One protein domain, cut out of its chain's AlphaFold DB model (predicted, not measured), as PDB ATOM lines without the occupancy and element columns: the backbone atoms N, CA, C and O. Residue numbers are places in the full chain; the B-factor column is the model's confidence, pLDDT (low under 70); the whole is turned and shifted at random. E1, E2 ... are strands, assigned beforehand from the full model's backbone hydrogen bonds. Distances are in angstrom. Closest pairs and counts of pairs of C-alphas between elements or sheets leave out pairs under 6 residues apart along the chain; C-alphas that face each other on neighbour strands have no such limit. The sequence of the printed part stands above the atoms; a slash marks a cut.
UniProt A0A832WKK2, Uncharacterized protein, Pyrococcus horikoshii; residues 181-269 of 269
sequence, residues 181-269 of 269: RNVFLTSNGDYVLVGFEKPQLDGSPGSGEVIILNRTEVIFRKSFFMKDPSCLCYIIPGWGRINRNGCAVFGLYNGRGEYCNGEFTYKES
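This is residues 181 to 269 of the 269 residues of an uncharacterized protein of Pyrococcus horikoshii (UniProt A0A832WKK2). A sandwich of two antiparallel sheets, a longer-stranded one of E1 to E4 and a shorter-stranded one of E5 to E8, stands with its strands roughly aligned; the sheets come closest at the E1 and E5 edge and spread apart toward E4 and E8. The long link of residues 226 to 239 loops past one end, from the E4 edge of the first sheet to the E5 edge of the second. The printed part has 89 residues with no named helix and eight named strands, E1 to E8 in chain order, and its class is all strand. Each sheet is a meander, each strand the antiparallel neighbour of the one before, in the orders E1 - E2 - E3 - E4 and E5 - E6 - E7 - E8. The whole is compact, with a radius of gyration of the C-alphas of 12.9 A, and elongated, spanning 38 by 24 by 16 A.

E1, residues 181 to 188, and E2, residues 191 to 199, form a hairpin, with N 184 and O 195 2.8 A apart. E3, residues 205 to 214, is antiparallel to E2, with N 194 and O 211 at 2.8 A. E4, residues 217 to 225, is the edge strand after E3, with N 210 and O 222 at 3.0 A. This sheet is twisted. In the second sheet, E5, residues 240 to 242, and E6, residues 248 to 252, form a hairpin, with N 241 and O 249 at 2.8 A. E7, residues 255 to 260, follows, with N 250 and O 257 at 3.0 A. E8, residues 263 to 268, is the edge strand, with N 258 and O 265 at 2.9 A. The parts of the sheets that face each other are 9.5 A centre to centre, and their best planes are 19 degrees apart. The closest C-alphas of E1 and E5 are those of Asn 188 and Ile 242, 6.1 A. E4 and E8 are apart, and E4 and E7 are only just apart, at 8.3 A.

E1 begins at C-alpha 181, (-40.117, 14.057, -40.315), and measures 22.6 A. E2 measures 26.9 A, E3 28.7 A and E4 24.2 A, with C-alpha 225 at (-26.579, 12.510, -46.042). E5 measures 7.0 A, E6 12.9 A and E7 16.6 A. E8 measures 16.7 A and ends at C-alpha 268, (-30.949, 7.696, -59.831).

The two C-alphas farthest apart are those of Gly 189 and Ser 230, 39.5 A. The printed part has no cut. The link from E4 to E5 is long, and the other links are tight. The mean pLDDT of the printed part is 92.8, and residue 229 is under 70.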
ATOM      1  N   ARG A 181     -39.038  13.826 -39.343       92.81
ATOM      2  CA  ARG A 181     -40.117  14.057 -40.315       92.81
ATOM      3  C   ARG A 181     -40.059  13.059 -41.464       92.81
ATOM      4  O   ARG A 181     -39.143  12.245 -41.534       92.81
ATOM      5  N   ASN A 182     -41.057  13.114 -42.350       94.81
ATOM      6  CA  ASN A 182     -41.196  12.207 -43.498       94.81
ATOM      7  C   ASN A 182     -41.039  10.736 -43.090       94.81
ATOM      8  O   ASN A 182     -40.288   9.964 -43.686       94.81
ATOM      9  N   VAL A 183     -41.715  10.389 -42.000       96.50
ATOM     10  CA  VAL A 183     -41.602   9.094 -41.348       96.50
ATOM     11  C   VAL A 183     -42.514   8.089 -42.046       96.50
ATOM     12  O   VAL A 183     -43.685   8.378 -42.285       96.50
ATOM     13  N   PHE A 184     -42.008   6.889 -42.315       97.69
ATOM     14  CA  PHE A 184     -42.814   5.743 -42.720       97.69
ATOM     15  C   PHE A 184     -42.417   4.483 -41.952       97.69
ATOM     16  O   PHE A 184     -41.256   4.272 -41.599       97.69
ATOM     17  N   LEU A 185     -43.414   3.633 -41.716       98.25
ATOM     18  CA  LEU A 185     -43.286   2.346 -41.047       98.25
ATOM     19  C   LEU A 185     -44.243   1.365 -41.730       98.25
ATOM     20  O   LEU A 185     -45.453   1.582 -41.739       98.25
ATOM     21  N   THR A 186     -43.710   0.305 -42.331       97.88
ATOM     22  CA  THR A 186     -44.501  -0.674 -43.090       97.88
ATOM     23  C   THR A 186     -43.986  -2.089 -42.858       97.88
ATOM     24  O   THR A 186     -42.783  -2.289 -42.697       97.88
ATOM     25  N   SER A 187     -44.883  -3.072 -42.843       97.56
ATOM     26  CA  SER A 187     -44.561  -4.490 -42.686       97.56
ATOM     27  C   SER A 187     -45.130  -5.327 -43.830       97.56
ATOM     28  O   SER A 187     -46.123  -4.962 -44.464       97.56
ATOM     29  N   ASN A 188     -44.498  -6.473 -44.098       97.44
ATOM     30  CA  ASN A 188     -45.058  -7.514 -44.955       97.44
ATOM     31  C   ASN A 188     -44.431  -8.880 -44.648       97.44
ATOM     32  O   ASN A 188     -43.231  -9.083 -44.852       97.44
ATOM     33  N   GLY A 189     -45.247  -9.834 -44.192       94.88
ATOM     34  CA  GLY A 189     -44.741 -11.101 -43.662       94.88
ATOM     35  C   GLY A 189     -43.901 -10.854 -42.411       94.88
ATOM     36  O   GLY A 189     -44.321 -10.105 -41.540       94.88
ATOM     37  N   ASP A 190     -42.701 -11.427 -42.355       96.50
ATOM     38  CA  ASP A 190     -41.774 -11.266 -41.226       96.50
ATOM     39  C   ASP A 190     -40.929  -9.984 -41.291       96.50
ATOM     40  O   ASP A 190     -40.150  -9.705 -40.377       96.50
ATOM     41  N   TYR A 191     -41.054  -9.197 -42.361       98.12
ATOM     42  CA  TYR A 191     -40.178  -8.061 -42.609       98.12
ATOM     43  C   TYR A 191     -40.840  -6.725 -42.305       98.12
ATOM     44  O   TYR A 191     -42.013  -6.508 -42.615       98.12
ATOM     45  N   VAL A 192     -40.051  -5.802 -41.759       98.44
ATOM     46  CA  VAL A 192     -40.464  -4.429 -41.456       98.44
ATOM     47  C   VAL A 192     -39.465  -3.457 -42.050       98.44
ATOM     48  O   VAL A 192     -38.258  -3.654 -41.957       98.44
ATOM     49  N   LEU A 193     -39.976  -2.396 -42.657       98.69
ATOM     50  CA  LEU A 193     -39.205  -1.305 -43.218       98.69
ATOM     51  C   LEU A 193     -39.591  -0.008 -42.501       98.69
ATOM     52  O   LEU A 193     -40.769   0.345 -42.407       98.69
ATOM     53  N   VAL A 194     -38.571   0.704 -42.038       98.50
ATOM     54  CA  VAL A 194     -38.683   1.994 -41.360       98.50
ATOM     55  C   VAL A 194     -37.818   3.000 -42.096       98.50
ATOM     56  O   VAL A 194     -36.681   2.687 -42.449       98.50
ATOM     57  N   GLY A 195     -38.324   4.210 -42.294       98.06
ATOM     58  CA  GLY A 195     -37.505   5.311 -42.778       98.06
ATOM     59  C   GLY A 195     -37.998   6.659 -42.291       98.06
ATOM     60  O   GLY A 195     -39.189   6.838 -42.043       98.06
ATOM     61  N   PHE A 196     -37.068   7.588 -42.101       97.25
ATOM     62  CA  PHE A 196     -37.355   8.930 -41.601       97.25
ATOM     63  C   PHE A 196     -36.210   9.900 -41.893       97.25
ATOM     64  O   PHE A 196     -35.070   9.496 -42.120       97.25
ATOM     65  N   GLU A 197     -36.517  11.192 -41.863       94.62
ATOM     66  CA  GLU A 197     -35.551  12.279 -41.989       94.62
ATOM     67  C   GLU A 197     -35.290  12.949 -40.635       94.62
ATOM     68  O   GLU A 197     -36.221  13.203 -39.868       94.62
ATOM     69  N   LYS A 198     -34.020  13.268 -40.375       92.75
ATOM     70  CA  LYS A 198     -33.499  14.072 -39.266       92.75
ATOM     71  C   LYS A 198     -33.092  15.452 -39.809       92.75
ATOM     72  O   LYS A 198     -32.048  15.557 -40.464       92.75
ATOM     73  N   PRO A 199     -33.906  16.498 -39.595       90.19
ATOM     74  CA  PRO A 199     -33.570  17.853 -40.024       90.19
ATOM     75  C   PRO A 199     -32.401  18.443 -39.223       90.19
ATOM     76  O   PRO A 199     -32.079  17.976 -38.128       90.19
ATOM     77  N   GLN A 200     -31.792  19.492 -39.767       87.94
ATOM     78  CA  GLN A 200     -30.896  20.384 -39.030       87.94
ATOM     79  C   GLN A 200     -31.705  21.365 -38.168       87.94
ATOM     80  O   GLN A 200     -32.926  21.447 -38.292       87.94
ATOM     81  N   LEU A 201     -31.017  22.122 -37.308       85.00
ATOM     82  CA  LEU A 201     -31.616  23.108 -36.396       85.00
ATOM     83  C   LEU A 201     -32.502  24.143 -37.115       85.00
ATOM     84  O   LEU A 201     -33.558  24.510 -36.618       85.00
ATOM     85  N   ASP A 202     -32.097  24.577 -38.307       84.56
ATOM     86  CA  ASP A 202     -32.835  25.537 -39.138       84.56
ATOM     87  C   ASP A 202     -34.000  24.904 -39.928       84.56
ATOM     88  O   ASP A 202     -34.648  25.565 -40.741       84.56
ATOM     89  N   GLY A 203     -34.264  23.610 -39.719       84.50
ATOM     90  CA  GLY A 203     -35.278  22.839 -40.431       84.50
ATOM     91  C   GLY A 203     -34.861  22.389 -41.835       84.50
ATOM     92  O   GLY A 203     -35.640  21.691 -42.500       84.50
ATOM     93  N   SER A 204     -33.656  22.729 -42.300       87.19
ATOM     94  CA  SER A 204     -33.119  22.206 -43.557       87.19
ATOM     95  C   SER A 204     -32.852  20.693 -43.454       87.19
ATOM     96  O   SER A 204     -32.775  20.135 -42.352       87.19
ATOM     97  N   PRO A 205     -32.774  19.964 -44.578       88.06
ATOM     98  CA  PRO A 205     -32.477  18.534 -44.543       88.06
ATOM     99  C   PRO A 205     -31.081  18.276 -43.946       88.06
ATOM    100  O   PRO A 205     -30.104  18.914 -44.336       88.06
ATOM    101  N   GLY A 206     -30.984  17.345 -42.992       89.06
ATOM    102  CA  GLY A 206     -29.721  16.982 -42.336       89.06
ATOM    103  C   GLY A 206     -29.252  15.583 -42.719       89.06
ATOM    104  O   GLY A 206     -28.252  15.399 -43.411       89.06
ATOM    105  N   SER A 207     -30.002  14.574 -42.284       92.81
ATOM    106  CA  SER A 207     -29.767  13.178 -42.656       92.81
ATOM    107  C   SER A 207     -31.075  12.406 -42.787       92.81
ATOM    108  O   SER A 207     -32.114  12.820 -42.289       92.81
ATOM    109  N   GLY A 208     -31.030  11.278 -43.476       94.62
ATOM    110  CA  GLY A 208     -32.100  10.299 -43.553       94.62
ATOM    111  C   GLY A 208     -31.630   8.975 -42.988       94.62
ATOM    112  O   GLY A 208     -30.451   8.646 -43.093       94.62
ATOM    113  N   GLU A 209     -32.528   8.190 -42.420       96.81
ATOM    114  CA  GLU A 209     -32.201   6.862 -41.917       96.81
ATOM    115  C   GLU A 209     -33.221   5.849 -42.418       96.81
ATOM    116  O   GLU A 209     -34.420   6.118 -42.417       96.81
ATOM    117  N   VAL A 210     -32.732   4.692 -42.867       98.12
ATOM    118  CA  VAL A 210     -33.559   3.550 -43.265       98.12
ATOM    119  C   VAL A 210     -33.101   2.317 -42.509       98.12
ATOM    120  O   VAL A 210     -31.905   2.017 -42.453       98.12
ATOM    121  N   ILE A 211     -34.066   1.597 -41.944       98.50
ATOM    122  CA  ILE A 211     -33.869   0.372 -41.173       98.50
ATOM    123  C   ILE A 211     -34.786  -0.705 -41.751       98.50
ATOM    124  O   ILE A 211     -35.976  -0.470 -41.954       98.50
ATOM    125  N   ILE A 212     -34.240  -1.894 -41.994       98.50
ATOM    126  CA  ILE A 212     -35.007  -3.085 -42.360       98.50
ATOM    127  C   ILE A 212     -34.799  -4.134 -41.281       98.50
ATOM    128  O   ILE A 212     -33.662  -4.439 -40.903       98.50
ATOM    129  N   LEU A 213     -35.906  -4.691 -40.807       98.38
ATOM    130  CA  LEU A 213     -35.930  -5.766 -39.837       98.38
ATOM    131  C   LEU A 213     -36.466  -7.048 -40.468       98.38
ATOM    132  O   LEU A 213     -37.381  -7.002 -41.289       98.38
ATOM    133  N   ASN A 214     -35.921  -8.180 -40.034       97.69
ATOM    134  CA  ASN A 214     -36.545  -9.491 -40.140       97.69
ATOM    135  C   ASN A 214     -36.895  -9.936 -38.717       97.69
ATOM    136  O   ASN A 214     -36.003 -10.208 -37.909       97.69
ATOM    137  N   ARG A 215     -38.189  -9.943 -38.389       97.19
ATOM    138  CA  ARG A 215     -38.703 -10.120 -37.026       97.19
ATOM    139  C   ARG A 215     -38.069  -9.102 -36.072       97.19
ATOM    140  O   ARG A 215     -38.362  -7.912 -36.165       97.19
ATOM    141  N   THR A 216     -37.205  -9.547 -35.166       97.38
ATOM    142  CA  THR A 216     -36.532  -8.713 -34.158       97.38
ATOM    143  C   THR A 216     -35.142  -8.242 -34.590       97.38
ATOM    144  O   THR A 216     -34.529  -7.410 -33.911       97.38
ATOM    145  N   GLU A 217     -34.621  -8.770 -35.698       97.94
ATOM    146  CA  GLU A 217     -33.245  -8.546 -36.124       97.94
ATOM    147  C   GLU A 217     -33.140  -7.463 -37.183       97.94
ATOM    148  O   GLU A 217     -33.875  -7.460 -38.166       97.94
ATOM    149  N   VAL A 218     -32.193  -6.546 -36.984       97.94
ATOM    150  CA  VAL A 218     -31.875  -5.499 -37.956       97.94
ATOM    151  C   VAL A 218     -30.965  -6.108 -39.015       97.94
ATOM    152  O   VAL A 218     -29.813  -6.425 -38.729       97.94
ATOM    153  N   ILE A 219     -31.479  -6.264 -40.234       97.75
ATOM    154  CA  ILE A 219     -30.738  -6.847 -41.366       97.75
ATOM    155  C   ILE A 219     -30.131  -5.782 -42.285       97.75
ATOM    156  O   ILE A 219     -29.230  -6.066 -43.072       97.75
ATOM    157  N   PHE A 220     -30.617  -4.546 -42.181       98.06
ATOM    158  CA  PHE A 220     -30.075  -3.393 -42.883       98.06
ATOM    159  C   PHE A 220     -30.335  -2.130 -42.069       98.06
ATOM    160  O   PHE A 220     -31.449  -1.906 -41.597       98.06
ATOM    161  N   ARG A 221     -29.313  -1.292 -41.921       97.75
ATOM    162  CA  ARG A 221     -29.418   0.048 -41.342       97.75
ATOM    163  C   ARG A 221     -28.459   0.953 -42.090       97.75
ATOM    164  O   ARG A 221     -27.267   0.656 -42.155       97.75
ATOM    165  N   LYS A 222     -28.969   2.033 -42.671       96.69
ATOM    166  CA  LYS A 222     -28.145   2.975 -43.426       96.69
ATOM    167  C   LYS A 222     -28.607   4.403 -43.210       96.69
ATOM    168  O   LYS A 222     -29.799   4.696 -43.292       96.69
ATOM    169  N   SER A 223     -27.631   5.275 -42.983       95.75
ATOM    170  CA  SER A 223     -27.818   6.719 -42.972       95.75
ATOM    171  C   SER A 223     -27.473   7.304 -44.337       95.75
ATOM    172  O   SER A 223     -26.508   6.894 -44.989       95.75
ATOM    173  N   PHE A 224     -28.271   8.271 -44.759       93.62
ATOM    174  CA  PHE A 224     -28.117   9.027 -45.988       93.62
ATOM    175  C   PHE A 224     -27.884  10.484 -45.616       93.62
ATOM    176  O   PHE A 224     -28.572  11.027 -44.758       93.62
ATOM    177  N   PHE A 225     -26.915  11.111 -46.263       90.56
ATOM    178  CA  PHE A 225     -26.579  12.510 -46.042       90.56
ATOM    179  C   PHE A 225     -26.716  13.258 -47.357       90.56
ATOM    180  O   PHE A 225     -26.462  12.697 -48.431       90.56
ATOM    181  N   MET A 226     -27.119  14.520 -47.274       81.12
ATOM    182  CA  MET A 226     -27.162  15.381 -48.445       81.12
ATOM    183  C   MET A 226     -25.733  15.733 -48.857       81.12
ATOM    184  O   MET A 226     -24.934  16.173 -48.034       81.12
ATOM    185  N   LYS A 227     -25.398  15.501 -50.129       73.44
ATOM    186  CA  LYS A 227     -24.086  15.886 -50.677       73.44
ATOM    187  C   LYS A 227     -24.045  17.360 -51.064       73.44
ATOM    188  O   LYS A 227     -22.991  17.977 -50.974       73.44
ATOM    189  N   ASP A 228     -25.185  17.894 -51.489       74.38
ATOM    190  CA  ASP A 228     -25.354  19.293 -51.849       74.38
ATOM    191  C   ASP A 228     -26.306  19.966 -50.848       74.38
ATOM    192  O   ASP A 228     -27.510  19.710 -50.903       74.38
ATOM    193  N   PRO A 229     -25.793  20.805 -49.931       66.19
ATOM    194  CA  PRO A 229     -26.603  21.496 -48.932       66.19
ATOM    195  C   PRO A 229     -27.520  22.579 -49.526       66.19
ATOM    196  O   PRO A 229     -28.383  23.081 -48.812       66.19
ATOM    197  N   SER A 230     -27.368  22.946 -50.805       73.06
ATOM    198  CA  SER A 230     -28.224  23.946 -51.461       73.06
ATOM    199  C   SER A 230     -29.578  23.389 -51.927       73.06
ATOM    200  O   SER A 230     -30.520  24.153 -52.147       73.06
ATOM    201  N   CYS A 231     -29.717  22.061 -52.024       74.12
ATOM    202  CA  CYS A 231     -30.984  21.399 -52.337       74.12
ATOM    203  C   CYS A 231     -31.877  21.412 -51.086       74.12
ATOM    204  O   CYS A 231     -31.614  20.685 -50.134       74.12
ATOM    205  N   LEU A 232     -32.973  22.177 -51.068       77.00
ATOM    206  CA  LEU A 232     -33.993  22.108 -49.999       77.00
ATOM    207  C   LEU A 232     -34.881  20.853 -50.134       77.00
ATOM    208  O   LEU A 232     -36.108  20.909 -50.060       77.00
ATOM    209  N   CYS A 233     -34.250  19.715 -50.399       83.81
ATOM    210  CA  CYS A 233     -34.862  18.484 -50.867       83.81
ATOM    211  C   CYS A 233     -34.926  17.472 -49.727       83.81
ATOM    212  O   CYS A 233     -33.966  17.306 -48.981       83.81
ATOM    213  N   TYR A 234     -36.035  16.750 -49.600       84.44
ATOM    214  CA  TYR A 234     -36.144  15.727 -48.566       84.44
ATOM    215  C   TYR A 234     -35.248  14.527 -48.886       84.44
ATOM    216  O   TYR A 234     -35.484  13.834 -49.877       84.44
ATOM    217  N   ILE A 235     -34.258  14.251 -48.029       91.00
ATOM    218  CA  ILE A 235     -33.363  13.087 -48.119       91.00
ATOM    219  C   ILE A 235     -34.194  11.810 -48.128       91.00
ATOM    220  O   ILE A 235     -33.942  10.918 -48.938       91.00
ATOM    221  N   ILE A 236     -35.201  11.761 -47.252       94.25
ATOM    222  CA  ILE A 236     -36.227  10.726 -47.225       94.25
ATOM    223  C   ILE A 236     -37.573  11.400 -47.517       94.25
ATOM    224  O   ILE A 236     -38.065  12.150 -46.676       94.25
ATOM    225  N   PRO A 237     -38.203  11.139 -48.677       91.19
ATOM    226  CA  PRO A 237     -39.450  11.790 -49.075       91.19
ATOM    227  C   PRO A 237     -40.699  11.206 -48.394       91.19
ATOM    228  O   PRO A 237     -41.808  11.645 -48.674       91.19
ATOM    229  N   GLY A 238     -40.547  10.209 -47.514       92.50
ATOM    230  CA  GLY A 238     -41.649   9.695 -46.694       92.50
ATOM    231  C   GLY A 238     -42.401   8.495 -47.260       92.50
ATOM    232  O   GLY A 238     -43.533   8.247 -46.854       92.50
ATOM    233  N   TRP A 239     -41.797   7.727 -48.170       96.00
ATOM    234  CA  TRP A 239     -42.406   6.495 -48.670       96.00
ATOM    235  C   TRP A 239     -41.402   5.348 -48.801       96.00
ATOM    236  O   TRP A 239     -40.232   5.527 -49.150       96.00
ATOM    237  N   GLY A 240     -41.914   4.141 -48.588       97.19
ATOM    238  CA  GLY A 240     -41.211   2.889 -48.808       97.19
ATOM    239  C   GLY A 240     -42.188   1.721 -48.840       97.19
ATOM    240  O   GLY A 240     -43.314   1.822 -48.357       97.19
ATOM    241  N   ARG A 241     -41.763   0.609 -49.435       97.62
ATOM    242  CA  ARG A 241     -42.511  -0.650 -49.471       97.62
ATOM    243  C   ARG A 241     -41.572  -1.824 -49.257       97.62
ATOM    244  O   ARG A 241     -40.437  -1.797 -49.730       97.62
ATOM    245  N   ILE A 242     -42.071  -2.869 -48.610       98.19
ATOM    246  CA  ILE A 242     -41.358  -4.131 -48.422       98.19
ATOM    247  C   ILE A 242     -42.263  -5.301 -48.806       98.19
ATOM    248  O   ILE A 242     -43.480  -5.254 -48.608       98.19
ATOM    249  N   ASN A 243     -41.692  -6.329 -49.430       97.19
ATOM    250  CA  ASN A 243     -42.422  -7.549 -49.766       97.19
ATOM    251  C   ASN A 243     -42.131  -8.677 -48.763       97.19
ATOM    252  O   ASN A 243     -41.236  -8.573 -47.929       97.19
ATOM    253  N   ARG A 244     -42.871  -9.785 -48.885       96.12
ATOM    254  CA  ARG A 244     -42.736 -10.964 -48.010       96.12
ATOM    255  C   ARG A 244     -41.358 -11.633 -48.043       96.12
ATOM    256  O   ARG A 244     -41.041 -12.384 -47.131       96.12
ATOM    257  N   ASN A 245     -40.550 -11.361 -49.067       95.62
ATOM    258  CA  ASN A 245     -39.201 -11.911 -49.219       95.62
ATOM    259  C   ASN A 245     -38.123 -10.970 -48.648       95.62
ATOM    260  O   ASN A 245     -36.939 -11.236 -48.823       95.62
ATOM    261  N   GLY A 246     -38.510  -9.851 -48.024       95.12
ATOM    262  CA  GLY A 246     -37.577  -8.868 -47.468       95.12
ATOM    263  C   GLY A 246     -36.970  -7.913 -48.493       95.12
ATOM    264  O   GLY A 246     -36.080  -7.136 -48.158       95.12
ATOM    265  N   CYS A 247     -37.462  -7.933 -49.735       97.81
ATOM    266  CA  CYS A 247     -37.077  -6.962 -50.750       97.81
ATOM    267  C   CYS A 247     -37.787  -5.627 -50.495       97.81
ATOM    268  O   CYS A 247     -39.020  -5.549 -50.570       97.81
ATOM    269  N   ALA A 248     -37.008  -4.586 -50.223       97.94
ATOM    270  CA  ALA A 248     -37.478  -3.243 -49.918       97.94
ATOM    271  C   ALA A 248     -37.143  -2.254 -51.039       97.94
ATOM    272  O   ALA A 248     -36.058  -2.296 -51.617       97.94
ATOM    273  N   VAL A 249     -38.064  -1.330 -51.310       97.88
ATOM    274  CA  VAL A 249     -37.853  -0.176 -52.193       97.88
ATOM    275  C   VAL A 249     -38.319   1.076 -51.465       97.88
ATOM    276  O   VAL A 249     -39.444   1.100 -50.967       97.88
ATOM    277  N   PHE A 250     -37.487   2.111 -51.415       97.62
ATOM    278  CA  PHE A 250     -37.782   3.356 -50.704       97.62
ATOM    279  C   PHE A 250     -37.255   4.578 -51.449       97.62
ATOM    280  O   PHE A 250     -36.262   4.498 -52.174       97.62
ATOM    281  N   GLY A 251     -37.940   5.707 -51.284       95.56
ATOM    282  CA  GLY A 251     -37.553   6.960 -51.922       95.56
ATOM    283  C   GLY A 251     -36.299   7.572 -51.302       95.56
ATOM    284  O   GLY A 251     -36.065   7.445 -50.100       95.56
ATOM    285  N   LEU A 252     -35.519   8.261 -52.131       93.62
ATOM    286  CA  LEU A 252     -34.396   9.115 -51.751       93.62
ATOM    287  C   LEU A 252     -34.494  10.429 -52.542       93.62
ATOM    288  O   LEU A 252     -35.144  10.460 -53.584       93.62
ATOM    289  N   TYR A 253     -33.860  11.509 -52.077       89.19
ATOM    290  CA  TYR A 253     -34.015  12.835 -52.708       89.19
ATOM    291  C   TYR A 253     -33.718  12.876 -54.218       89.19
ATOM    292  O   TYR A 253     -34.345  13.646 -54.935       89.19
ATOM    293  N   ASN A 254     -32.778  12.064 -54.706       87.00
ATOM    294  CA  ASN A 254     -32.347  12.020 -56.105       87.00
ATOM    295  C   ASN A 254     -32.617  10.668 -56.790       87.00
ATOM    296  O   ASN A 254     -32.015  10.362 -57.822       87.00
ATOM    297  N   GLY A 255     -33.487   9.836 -56.208       92.38
ATOM    298  CA  GLY A 255     -33.774   8.519 -56.758       92.38
ATOM    299  C   GLY A 255     -34.482   7.585 -55.788       92.38
ATOM    300  O   GLY A 255     -35.372   7.967 -55.027       92.38
ATOM    301  N   ARG A 256     -34.092   6.312 -55.812       95.50
ATOM    302  CA  ARG A 256     -34.614   5.301 -54.889       95.50
ATOM    303  C   ARG A 256     -33.539   4.319 -54.446       95.50
ATOM    304  O   ARG A 256     -32.632   3.977 -55.205       95.50
ATOM    305  N   GLY A 257     -33.669   3.852 -53.213       97.06
ATOM    306  CA  GLY A 257     -32.913   2.724 -52.689       97.06
ATOM    307  C   GLY A 257     -33.681   1.424 -52.891       97.06
ATOM    308  O   GLY A 257     -34.898   1.377 -52.702       97.06
ATOM    309  N   GLU A 258     -32.970   0.366 -53.259       97.81
ATOM    310  CA  GLU A 258     -33.495  -0.995 -53.322       97.81
ATOM    311  C   GLU A 258     -32.604  -1.902 -52.469       97.81
ATOM    312  O   GLU A 258     -31.389  -1.923 -52.651       97.81
ATOM    313  N   TYR A 259     -33.195  -2.644 -51.535       97.88
ATOM    314  CA  TYR A 259     -32.502  -3.678 -50.767       97.88
ATOM    315  C   TYR A 259     -33.146  -5.028 -51.051       97.88
ATOM    316  O   TYR A 259     -34.334  -5.199 -50.791       97.88
ATOM    317  N   CYS A 260     -32.383  -5.980 -51.577       96.69
ATOM    318  CA  CYS A 260     -32.849  -7.323 -51.907       96.69
ATOM    319  C   CYS A 260     -31.719  -8.327 -51.698       96.69
ATOM    320  O   CYS A 260     -30.588  -8.066 -52.091       96.69
ATOM    321  N   ASN A 261     -32.026  -9.494 -51.124       92.81
ATOM    322  CA  ASN A 261     -31.064 -10.592 -50.950       92.81
ATOM    323  C   ASN A 261     -29.760 -10.185 -50.230       92.81
ATOM    324  O   ASN A 261     -28.693 -10.705 -50.537       92.81
ATOM    325  N   GLY A 262     -29.834  -9.245 -49.281       92.50
ATOM    326  CA  GLY A 262     -28.660  -8.755 -48.549       92.50
ATOM    327  C   GLY A 262     -27.904  -7.613 -49.230       92.50
ATOM    328  O   GLY A 262     -27.002  -7.041 -48.621       92.50
ATOM    329  N   GLU A 263     -28.276  -7.240 -50.453       96.44
ATOM    330  CA  GLU A 263     -27.586  -6.223 -51.237       96.44
ATOM    331  C   GLU A 263     -28.405  -4.935 -51.326       96.44
ATOM    332  O   GLU A 263     -29.602  -4.956 -51.620       96.44
ATOM    333  N   PHE A 264     -27.744  -3.800 -51.087       96.94
ATOM    334  CA  PHE A 264     -28.307  -2.471 -51.308       96.94
ATOM    335  C   PHE A 264     -27.821  -1.911 -52.643       96.94
ATOM    336  O   PHE A 264     -26.619  -1.775 -52.863       96.94
ATOM    337  N   THR A 265     -28.760  -1.476 -53.475       96.50
ATOM    338  CA  THR A 265     -28.494  -0.751 -54.716       96.50
ATOM    339  C   THR A 265     -29.202   0.597 -54.708       96.50
ATOM    340  O   THR A 265     -30.249   0.787 -54.085       96.50
ATOM    341  N   TYR A 266     -28.598   1.559 -55.393       94.25
ATOM    342  CA  TYR A 266     -29.129   2.902 -55.553       94.25
ATOM    343  C   TYR A 266     -29.405   3.154 -57.034       94.25
ATOM    344  O   TYR A 266     -28.558   2.842 -57.872       94.25
ATOM    345  N   LYS A 267     -30.584   3.692 -57.351       91.94
ATOM    346  CA  LYS A 267     -30.974   4.056 -58.718       91.94
ATOM    347  C   LYS A 267     -31.362   5.524 -58.753       91.94
ATOM    348  O   LYS A 267     -32.323   5.907 -58.085       91.94
ATOM    349  N   GLU A 268     -30.612   6.306 -59.521       87.00
ATOM    350  CA  GLU A 268     -30.949   7.696 -59.831       87.00
ATOM    351  C   GLU A 268     -32.237   7.749 -60.656       87.00
ATOM    352  O   GLU A 268     -32.517   6.839 -61.445       87.00
ATOM    353  N   SER A 269     -33.041   8.782 -60.411       73.06
ATOM    354  CA  SER A 269     -34.285   9.071 -61.134       73.06
ATOM    355  C   SER A 269     -34.126  10.253 -62.068       73.06
ATOM    356  O   SER A 269     -33.552  11.255 -61.588       73.06
TER     357      SER A 269